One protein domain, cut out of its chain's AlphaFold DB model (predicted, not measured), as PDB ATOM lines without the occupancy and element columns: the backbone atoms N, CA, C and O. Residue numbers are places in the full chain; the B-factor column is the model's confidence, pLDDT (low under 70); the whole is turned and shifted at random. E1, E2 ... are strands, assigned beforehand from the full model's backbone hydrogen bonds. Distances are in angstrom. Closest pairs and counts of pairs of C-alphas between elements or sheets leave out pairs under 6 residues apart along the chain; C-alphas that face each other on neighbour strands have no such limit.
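This is residues 3 to 81 of the 463 residues of the protein "DUF362 domain-containing protein" of uncultured archaeon (UniProt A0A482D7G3). Little regular structure is present: a lobe of loops, residues 3 to 27 with short E1, stands beyond one end of a strongly twisted sheet, E2 - E3 - E4, onto whose edge the last residues fold back. The printed part has 79 residues, no named helix and four strands, E1 E2 E3 E4, with 26 residues in named elements: all strand. It is loose, radius of gyration of the C-alphas 16.2 A, and only just flat, 45 by 30 by 15 A.

Residues 3 to 4 pair antiparallel with residues 25 to 26 of E1, residues 25 to 27. E2, residues 33 to 41, bends by 69 degrees at residue 36. E3, residues 53 to 60, forms a hairpin with E2, N 36 and O 57 within hydrogen-bond range at 2.8 A. E4, residues 65 to 70, forms a hairpin with E3, N 56 and O 68 at 2.8 A; these three strands make a meander, each the antiparallel neighbour of the one before. E1 is apart from E2, E3 and E4. Residues 79 to 80 pair antiparallel with residues 33 to 34 of E2.

E1 begins at C-alpha 25 (195.517, 169.758, 162.828) and is 6.9 A long. E2 spans 21.0 A, E3 21.7 A and E4 16.1 A, ending at C-alpha 70 (165.526, 171.979, 163.858).

The C-alphas farthest apart, Cys 21 and Lys 50, are 45.8 A apart. The printed part has no cut; the E2 to E3 link is long. Residues 46 to 47 have pLDDT under 70.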
ATOM      1  N   GLU A   3     191.485 171.535 160.271       88.75
ATOM      2  CA  GLU A   3     192.381 171.879 159.161       88.75
ATOM      3  C   GLU A   3     193.842 171.617 159.528       88.75
ATOM      4  O   GLU A   3     194.326 172.019 160.586       88.75
ATOM      5  N   CYS A   4     194.579 170.955 158.640       91.50
ATOM      6  CA  CYS A   4     196.016 170.802 158.812       91.50
ATOM      7  C   CYS A   4     196.745 172.141 158.620       91.50
ATOM      8  O   CYS A   4     196.650 172.746 157.550       91.50
ATOM      9  N   LYS A   5     197.578 172.540 159.594       92.56
ATOM     10  CA  LYS A   5     198.357 173.790 159.522       92.56
ATOM     11  C   LYS A   5     199.255 173.882 158.280       92.56
ATOM     12  O   LYS A   5     199.450 174.980 157.767       92.56
ATOM     13  N   GLN A   6     199.778 172.749 157.802       94.19
ATOM     14  CA  GLN A   6     200.729 172.699 156.687       94.19
ATOM     15  C   GLN A   6     200.052 172.451 155.334       94.19
ATOM     16  O   GLN A   6     200.161 173.278 154.439       94.19
ATOM     17  N   CYS A   7     199.358 171.319 155.165       94.38
ATOM     18  CA  CYS A   7     198.811 170.936 153.854       94.38
ATOM     19  C   CYS A   7     197.379 171.422 153.593       94.38
ATOM     20  O   CYS A   7     196.825 171.099 152.546       94.38
ATOM     21  N   LYS A   8     196.761 172.138 154.544       91.75
ATOM     22  CA  LYS A   8     195.428 172.754 154.405       91.75
ATOM     23  C   LYS A   8     194.267 171.790 154.136       91.75
ATOM     24  O   LYS A   8     193.143 172.219 153.907       91.75
ATOM     25  N   LYS A   9     194.502 170.476 154.217       89.94
ATOM     26  CA  LYS A   9     193.442 169.464 154.135       89.94
ATOM     27  C   LYS A   9     192.539 169.517 155.366       89.94
ATOM     28  O   LYS A   9     193.028 169.686 156.486       89.94
ATOM     29  N   ILE A  10     191.245 169.319 155.121       87.06
ATOM     30  CA  ILE A  10     190.166 169.418 156.105       87.06
ATOM     31  C   ILE A  10     189.683 168.019 156.500       87.06
ATOM     32  O   ILE A  10     189.583 167.123 155.662       87.06
ATOM     33  N   TRP A  11     189.372 167.851 157.781       85.62
ATOM     34  CA  TRP A  11     188.895 166.621 158.397       85.62
ATOM     35  C   TRP A  11     187.607 166.871 159.182       85.62
ATOM     36  O   TRP A  11     187.462 167.880 159.879       85.62
ATOM     37  N   TYR A  12     186.672 165.927 159.097       78.81
ATOM     38  CA  TYR A  12     185.385 166.009 159.797       78.81
ATOM     39  C   TYR A  12     185.473 165.630 161.280       78.81
ATOM     40  O   TYR A  12     184.625 166.032 162.072       78.81
ATOM     41  N   TYR A  13     186.513 164.894 161.662       78.62
ATOM     42  CA  TYR A  13     186.748 164.397 163.013       78.62
ATOM     43  C   TYR A  13     188.143 164.813 163.501       78.62
ATOM     44  O   TYR A  13     189.024 165.079 162.674       78.62
ATOM     45  N   PRO A  14     188.349 164.913 164.827       77.88
ATOM     46  CA  PRO A  14     189.641 165.281 165.389       77.88
ATOM     47  C   PRO A  14     190.718 164.277 164.990       77.88
ATOM     48  O   PRO A  14     190.535 163.064 165.096       77.88
ATOM     49  N   LEU A  15     191.863 164.804 164.565       83.44
ATOM     50  CA  LEU A  15     193.076 164.043 164.311       83.44
ATOM     51  C   LEU A  15     194.204 164.619 165.154       83.44
ATOM     52  O   LEU A  15     194.398 165.832 165.178       83.44
ATOM     53  N   GLU A  16     194.990 163.745 165.775       79.94
ATOM     54  CA  GLU A  16     196.207 164.162 166.475       79.94
ATOM     55  C   GLU A  16     197.214 164.787 165.495       79.94
ATOM     56  O   GLU A  16     197.808 165.832 165.758       79.94
ATOM     57  N   LYS A  17     197.373 164.161 164.322       89.75
ATOM     58  CA  LYS A  17     198.248 164.611 163.234       89.75
ATOM     59  C   LYS A  17     197.600 164.338 161.884       89.75
ATOM     60  O   LYS A  17     196.909 163.337 161.700       89.75
ATOM     61  N   CYS A  18     197.872 165.200 160.910       91.94
ATOM     62  CA  CYS A  18     197.416 165.009 159.539       91.94
ATOM     63  C   CYS A  18     197.982 163.705 158.965       91.94
ATOM     64  O   CYS A  18     199.193 163.480 159.018       91.94
ATOM     65  N   ILE A  19     197.144 162.860 158.357       94.81
ATOM     66  CA  ILE A  19     197.623 161.570 157.836       94.81
ATOM     67  C   ILE A  19     198.644 161.735 156.703       94.81
ATOM     68  O   ILE A  19     199.522 160.886 156.563       94.81
ATOM     69  N   PHE A  20     198.550 162.834 155.942       94.38
ATOM     70  CA  PHE A  20     199.369 163.087 154.755       94.38
ATOM     71  C   PHE A  20     200.742 163.663 155.095       94.38
ATOM     72  O   PHE A  20     201.747 163.177 154.596       94.38
ATOM     73  N   CYS A  21     200.796 164.694 155.940       94.75
ATOM     74  CA  CYS A  21     202.039 165.423 156.218       94.75
ATOM     75  C   CYS A  21     202.481 165.363 157.682       94.75
ATOM     76  O   CYS A  21     203.483 165.966 158.040       94.75
ATOM     77  N   LYS A  22     201.739 164.650 158.542       95.38
ATOM     78  CA  LYS A  22     202.031 164.447 159.973       95.38
ATOM     79  C   LYS A  22     202.078 165.721 160.828       95.38
ATOM     80  O   LYS A  22     202.360 165.635 162.020       95.38
ATOM     81  N   SER A  23     201.748 166.877 160.262       93.44
ATOM     82  CA  SER A  23     201.654 168.149 160.984       93.44
ATOM     83  C   SER A  23     200.380 168.233 161.821       93.44
ATOM     84  O   SER A  23     199.415 167.496 161.602       93.44
ATOM     85  N   GLU A  24     200.380 169.181 162.752       90.25
ATOM     86  CA  GLU A  24     199.249 169.491 163.622       90.25
ATOM     87  C   GLU A  24     197.988 169.856 162.824       90.25
ATOM     88  O   GLU A  24     198.046 170.505 161.767       90.25
ATOM     89  N   VAL A  25     196.841 169.439 163.357       89.06
ATOM     90  CA  VAL A  25     195.517 169.758 162.828       89.06
ATOM     91  C   VAL A  25     194.783 170.613 163.855       89.06
ATOM     92  O   VAL A  25     194.720 170.265 165.030       89.06
ATOM     93  N   ILE A  26     194.242 171.743 163.414       86.56
ATOM     94  CA  ILE A  26     193.559 172.713 164.270       86.56
ATOM     95  C   ILE A  26     192.063 172.707 164.020       86.56
ATOM     96  O   ILE A  26     191.610 172.620 162.881       86.56
ATOM     97  N   ASN A  27     191.290 172.833 165.093       82.75
ATOM     98  CA  ASN A  27     189.847 172.963 164.988       82.75
ATOM     99  C   ASN A  27     189.483 174.357 164.445       82.75
ATOM    100  O   ASN A  27     189.685 175.370 165.116       82.75
ATOM    101  N   GLN A  28     188.941 174.382 163.232       77.38
ATOM    102  CA  GLN A  28     188.278 175.515 162.600       77.38
ATOM    103  C   GLN A  28     186.887 175.669 163.222       77.38
ATOM    104  O   GLN A  28     185.983 174.862 162.955       77.38
ATOM    105  N   LYS A  29     186.732 176.690 164.071       72.31
ATOM    106  CA  LYS A  29     185.446 177.048 164.667       72.31
ATOM    107  C   LYS A  29     184.708 178.039 163.769       72.31
ATOM    108  O   LYS A  29     185.229 179.136 163.576       72.31
ATOM    109  N   PRO A  30     183.518 177.683 163.276       75.25
ATOM    110  CA  PRO A  30     182.718 178.586 162.464       75.25
ATOM    111  C   PRO A  30     182.169 179.739 163.313       75.25
ATOM    112  O   PRO A  30     181.742 179.532 164.452       75.25
ATOM    113  N   LYS A  31     182.181 180.953 162.761       73.94
ATOM    114  CA  LYS A  31     181.621 182.168 163.377       73.94
ATOM    115  C   LYS A  31     180.149 182.365 163.039       73.94
ATOM    116  O   LYS A  31     179.450 183.076 163.758       73.94
ATOM    117  N   GLY A  32     179.673 181.748 161.966       83.00
ATOM    118  CA  GLY A  32     178.280 181.811 161.553       83.00
ATOM    119  C   GLY A  32     177.994 180.850 160.414       83.00
ATOM    120  O   GLY A  32     178.907 180.269 159.833       83.00
ATOM    121  N   PHE A  33     176.713 180.680 160.105       90.81
ATOM    122  CA  PHE A  33     176.284 179.750 159.074       90.81
ATOM    123  C   PHE A  33     175.241 180.375 158.151       90.81
ATOM    124  O   PHE A  33     174.417 181.185 158.579       90.81
ATOM    125  N   ILE A  34     175.244 179.945 156.891       94.25
ATOM    126  CA  ILE A  34     174.205 180.246 155.905       94.25
ATOM    127  C   ILE A  34     173.482 178.951 155.550       94.25
ATOM    128  O   ILE A  34     174.111 177.933 155.258       94.25
ATOM    129  N   VAL A  35     172.153 178.987 155.532       95.56
ATOM    130  CA  VAL A  35     171.334 177.850 155.106       95.56
ATOM    131  C   VAL A  35     171.465 177.672 153.589       95.56
ATOM    132  O   VAL A  35     171.030 178.518 152.807       95.56
ATOM    133  N   LYS A  36     172.059 176.559 153.148       96.69
ATOM    134  CA  LYS A  36     172.213 176.203 151.725       96.69
ATOM    135  C   LYS A  36     171.159 175.230 151.227       96.69
ATOM    136  O   LYS A  36     170.789 175.283 150.056       96.69
ATOM    137  N   GLY A  37     170.687 174.353 152.104       94.81
ATOM    138  CA  GLY A  37     169.711 173.325 151.776       94.81
ATOM    139  C   GLY A  37     168.815 173.028 152.963       94.81
ATOM    140  O   GLY A  37     169.221 173.189 154.114       94.81
ATOM    141  N   ILE A  38     167.586 172.620 152.673       95.44
ATOM    142  CA  ILE A  38     166.574 172.290 153.673       95.44
ATOM    143  C   ILE A  38     165.877 171.020 153.204       95.44
ATOM    144  O   ILE A  38     165.519 170.890 152.034       95.44
ATOM    145  N   SER A  39     165.670 170.076 154.113       94.12
ATOM    146  CA  SER A  39     164.841 168.900 153.864       94.12
ATOM    147  C   SER A  39     163.843 168.739 154.996       94.12
ATOM    148  O   SER A  39     164.237 168.565 156.149       94.12
ATOM    149  N   LYS A  40     162.551 168.806 154.667       93.25
ATOM    150  CA  LYS A  40     161.461 168.565 155.614       93.25
ATOM    151  C   LYS A  40     161.297 167.063 155.817       93.25
ATOM    152  O   LYS A  40     161.077 166.325 154.861       93.25
ATOM    153  N   VAL A  41     161.404 166.617 157.059       90.06
ATOM    154  CA  VAL A  41     161.209 165.225 157.456       90.06
ATOM    155  C   VAL A  41     159.787 165.056 157.972       90.06
ATOM    156  O   VAL A  41     159.354 165.765 158.879       90.06
ATOM    157  N   LEU A  42     159.066 164.108 157.372       90.69
ATOM    158  CA  LEU A  42     157.662 163.792 157.664       90.69
ATOM    159  C   LEU A  42     157.485 162.404 158.290       90.69
ATOM    160  O   LEU A  42     156.366 161.934 158.443       90.69
ATOM    161  N   VAL A  43     158.590 161.741 158.626       86.38
ATOM    162  CA  VAL A  43     158.590 160.398 159.200       86.38
ATOM    163  C   VAL A  43     159.163 160.484 160.604       86.38
ATOM    164  O   VAL A  43     160.280 160.969 160.797       86.38
ATOM    165  N   SER A  44     158.386 160.035 161.585       83.25
ATOM    166  CA  SER A  44     158.852 159.876 162.959       83.25
ATOM    167  C   SER A  44     159.855 158.728 163.054       83.25
ATOM    168  O   SER A  44     159.782 157.752 162.309       83.25
ATOM    169  N   SER A  45     160.765 158.804 164.017       73.12
ATOM    170  CA  SER A  45     161.716 157.731 164.327       73.12
ATOM    171  C   SER A  45     161.745 157.475 165.829       73.12
ATOM    172  O   SER A  45     161.327 158.328 166.611       73.12
ATOM    173  N   ASN A  46     162.251 156.314 166.246       65.75
ATOM    174  CA  ASN A  46     162.460 156.041 167.667       65.75
ATOM    175  C   ASN A  46     163.371 157.119 168.275       65.75
ATOM    176  O   ASN A  46     164.513 157.282 167.849       65.75
ATOM    177  N   GLY A  47     162.851 157.859 169.258       64.06
ATOM    178  CA  GLY A  47     163.533 159.002 169.879       64.06
ATOM    179  C   GLY A  47     163.248 160.367 169.236       64.06
ATOM    180  O   GLY A  47     163.627 161.380 169.808       64.06
ATOM    181  N   HIS A  48     162.540 160.424 168.105       70.56
ATOM    182  CA  HIS A  48     162.057 161.661 167.481       70.56
ATOM    183  C   HIS A  48     160.644 161.442 166.913       70.56
ATOM    184  O   HIS A  48     160.455 161.206 165.717       70.56
ATOM    185  N   GLU A  49     159.644 161.488 167.792       76.44
ATOM    186  CA  GLU A  49     158.237 161.250 167.437       76.44
ATOM    187  C   GLU A  49     157.565 162.483 166.816       76.44
ATOM    188  O   GLU A  49     156.636 162.364 166.019       76.44
ATOM    189  N   LYS A  50     158.054 163.680 167.151       82.75
ATOM    190  CA  LYS A  50     157.485 164.945 166.688       82.75
ATOM    191  C   LYS A  50     157.895 165.224 165.241       82.75
ATOM    192  O   LYS A  50     159.080 165.310 164.924       82.75
ATOM    193  N   ILE A  51     156.894 165.408 164.386       84.31
ATOM    194  CA  ILE A  51     157.022 165.754 162.968       84.31
ATOM    195  C   ILE A  51     156.039 166.883 162.609       84.31
ATOM    196  O   ILE A  51     155.000 167.006 163.260       84.31
ATOM    197  N   PRO A  52     156.322 167.691 161.573       89.25
ATOM    198  CA  PRO A  52     157.568 167.720 160.810       89.25
ATOM    199  C   PRO A  52     158.742 168.314 161.598       89.25
ATOM    200  O   PRO A  52     158.549 169.153 162.473       89.25
ATOM    201  N   TYR A  53     159.962 167.930 161.227       90.81
ATOM    202  CA  TYR A  53     161.185 168.677 161.545       90.81
ATOM    203  C   TYR A  53     162.009 168.888 160.272       90.81
ATOM    204  O   TYR A  53     161.727 168.288 159.235       90.81
ATOM    205  N   TYR A  54     163.027 169.737 160.326       92.06
ATOM    206  CA  TYR A  54     163.847 170.110 159.179       92.06
ATOM    207  C   TYR A  54     165.307 169.713 159.406       92.06
ATOM    208  O   TYR A  54     165.872 169.938 160.477       92.06
ATOM    209  N   ASN A  55     165.926 169.138 158.376       92.25
ATOM    210  CA  ASN A  55     167.374 169.010 158.266       92.25
ATOM    211  C   ASN A  55     167.897 170.199 157.459       92.25
ATOM    212  O   ASN A  55     167.576 170.334 156.278       92.25
ATOM    213  N   LEU A  56     168.702 171.042 158.090       93.75
ATOM    214  CA  LEU A  56     169.409 172.134 157.440       93.75
ATOM    215  C   LEU A  56     170.786 171.653 156.995       93.75
ATOM    216  O   LEU A  56     171.518 171.055 157.784       93.75
ATOM    217  N   LEU A  57     171.145 171.973 155.756       94.81
ATOM    218  CA  LEU A  57     172.521 172.005 155.286       94.81
ATOM    219  C   LEU A  57     173.033 173.433 155.465       94.81
ATOM    220  O   LEU A  57     172.582 174.356 154.785       94.81
ATOM    221  N   LEU A  58     173.945 173.601 156.408       92.75
ATOM    222  CA  LEU A  58     174.555 174.862 156.792       92.75
ATOM    223  C   LEU A  58     175.950 174.962 156.177       92.75
ATOM    224  O   LEU A  58     176.707 174.002 156.246       92.75
ATOM    225  N   GLU A  59     176.303 176.111 155.615       92.19
ATOM    226  CA  GLU A  59     177.668 176.411 155.171       92.19
ATOM    227  C   GLU A  59     178.282 177.474 156.077       92.19
ATOM    228  O   GLU A  59     177.639 178.494 156.333       92.19
ATOM    229  N   ASP A  60     179.489 177.224 156.580       89.62
ATOM    230  CA  ASP A  60     180.242 178.213 157.355       89.62
ATOM    231  C   ASP A  60     181.073 179.159 156.474       89.62
ATOM    232  O   ASP A  60     181.144 179.012 155.255       89.62
ATOM    233  N   GLU A  61     181.724 180.151 157.088       86.75
ATOM    234  CA  GLU A  61     182.526 181.148 156.370       86.75
ATOM    235  C   GLU A  61     183.728 180.574 155.601       86.75
ATOM    236  O   GLU A  61     184.287 181.253 154.742       86.75
ATOM    237  N   ASN A  62     184.124 179.334 155.895       83.00
ATOM    238  CA  ASN A  62     185.226 178.640 155.239       83.00
ATOM    239  C   ASN A  62     184.728 177.704 154.119       83.00
ATOM    240  O   ASN A  62     185.515 176.924 153.581       83.00
ATOM    241  N   GLY A  63     183.435 177.750 153.777       85.31
ATOM    242  CA  GLY A  63     182.819 176.910 152.747       85.31
ATOM    243  C   GLY A  63     182.536 175.477 153.203       85.31
ATOM    244  O   GLY A  63     182.236 174.608 152.384       85.31
ATOM    245  N   ASN A  64     182.645 175.197 154.501       84.00
ATOM    246  CA  ASN A  64     182.432 173.859 155.026       84.00
ATOM    247  C   ASN A  64     180.949 173.593 155.297       84.00
ATOM    248  O   ASN A  64     180.246 174.446 155.837       84.00
ATOM    249  N   LEU A  65     180.499 172.369 155.009       87.81
ATOM    250  CA  LEU A  65     179.102 171.962 155.159       87.81
ATOM    251  C   LEU A  65     178.825 171.227 156.477       87.81
ATOM    252  O   LEU A  65     179.542 170.302 156.860       87.81
ATOM    253  N   HIS A  66     177.731 171.596 157.139       86.69
ATOM    254  CA  HIS A  66     177.280 171.058 158.422       86.69
ATOM    255  C   HIS A  66     175.799 170.694 158.348       86.69
ATOM    256  O   HIS A  66     175.027 171.348 157.651       86.69
ATOM    257  N   ILE A  67     175.384 169.666 159.086       88.62
ATOM    258  CA  ILE A  67     173.979 169.249 159.147       88.62
ATOM    259  C   ILE A  67     173.412 169.607 160.516       88.62
ATOM    260  O   ILE A  67     174.002 169.264 161.542       88.62
ATOM    261  N   LYS A  68     172.247 170.258 160.541       88.81
ATOM    262  CA  LYS A  68     171.539 170.602 161.778       88.81
ATOM    263  C   LYS A  68     170.065 170.230 161.687       88.81
ATOM    264  O   LYS A  68     169.382 170.620 160.749       88.81
ATOM    265  N   LYS A  69     169.566 169.518 162.697       89.69
ATOM    266  CA  LYS A  69     168.129 169.302 162.897       89.69
ATOM    267  C   LYS A  69     167.507 170.478 163.657       89.69
ATOM    268  O   LYS A  69     168.115 170.960 164.621       89.69
ATOM    269  N   THR A  70     166.312 170.894 163.244       90.12
ATOM    270  CA  THR A  70     165.526 171.979 163.858       90.12
ATOM    271  C   THR A  70     164.024 171.771 163.637       90.12
ATOM    272  O   THR A  70     163.621 171.186 162.633       90.12
ATOM    273  N   PHE A  71     163.185 172.256 164.550       89.31
ATOM    274  CA  PHE A  71     161.740 172.401 164.325       89.31
ATOM    275  C   PHE A  71     161.361 173.750 163.714       89.31
ATOM    276  O   PHE A  71     160.215 173.936 163.307       89.31
ATOM    277  N   LYS A  72     162.298 174.699 163.652       89.44
ATOM    278  CA  LYS A  72     162.066 176.001 163.036       89.44
ATOM    279  C   LYS A  72     162.194 175.883 161.529       89.44
ATOM    280  O   LYS A  72     163.111 175.249 161.010       89.44
ATOM    281  N   GLU A  73     161.271 176.521 160.834       88.69
ATOM    282  CA  GLU A  73     161.362 176.664 159.393       88.69
ATOM    283  C   GLU A  73     162.376 177.761 159.054       88.69
ATOM    284  O   GLU A  73     162.406 178.817 159.689       88.69
ATOM    285  N   TYR A  74     163.222 177.478 158.071       91.56
ATOM    286  CA  TYR A  74     164.216 178.391 157.517       91.56
ATOM    287  C   TYR A  74     164.064 178.404 155.999       91.56
ATOM    288  O   TYR A  74     163.564 177.442 155.419       91.56
ATOM    289  N   ASN A  75     164.563 179.456 155.361       94.06
ATOM    290  CA  ASN A  75     164.712 179.570 153.919       94.06
ATOM    291  C   ASN A  75     166.184 179.477 153.514       94.06
ATOM    292  O   ASN A  75     167.105 179.757 154.284       94.06
ATOM    293  N   ARG A  76     166.426 179.083 152.263       94.56
ATOM    294  CA  ARG A  76     167.776 179.122 151.697       94.56
ATOM    295  C   ARG A  76     168.268 180.573 151.669       94.56
ATOM    296  O   ARG A  76     167.580 181.446 151.155       94.56
ATOM    297  N   GLY A  77     169.481 180.798 152.160       93.62
ATOM    298  CA  GLY A  77     170.075 182.125 152.316       93.62
ATOM    299  C   GLY A  77     169.909 182.720 153.714       93.62
ATOM    300  O   GLY A  77     170.633 183.660 154.039       93.62
ATOM    301  N   ASP A  78     169.046 182.150 154.560       94.44
ATOM    302  CA  ASP A  78     168.911 182.597 155.944       94.44
ATOM    303  C   ASP A  78     170.223 182.411 156.709       94.44
ATOM    304  O   ASP A  78     170.962 181.436 156.516       94.44
ATOM    305  N   ARG A  79     170.499 183.348 157.618       91.19
ATOM    306  CA  ARG A  79     171.600 183.218 158.569       91.19
ATOM    307  C   ARG A  79     171.172 182.355 159.745       91.19
ATOM    308  O   ARG A  79     170.140 182.594 160.369       91.19
ATOM    309  N   PHE A  80     172.014 181.391 160.083       85.94
ATOM    310  CA  PHE A  80     171.906 180.613 161.303       85.94
ATOM    311  C   PHE A  80     173.031 181.038 162.249       85.94
ATOM    312  O   PHE A  80     174.211 180.771 162.014       85.94
ATOM    313  N   GLU A  81     172.657 181.730 163.322       77.75
ATOM    314  CA  GLU A  81     173.587 182.210 164.340       77.75
ATOM    315  C   GLU A  81     173.410 181.415 165.628       77.75
ATOM    316  O   GLU A  81     172.313 181.322 166.190       77.75
TER     317      GLU A  81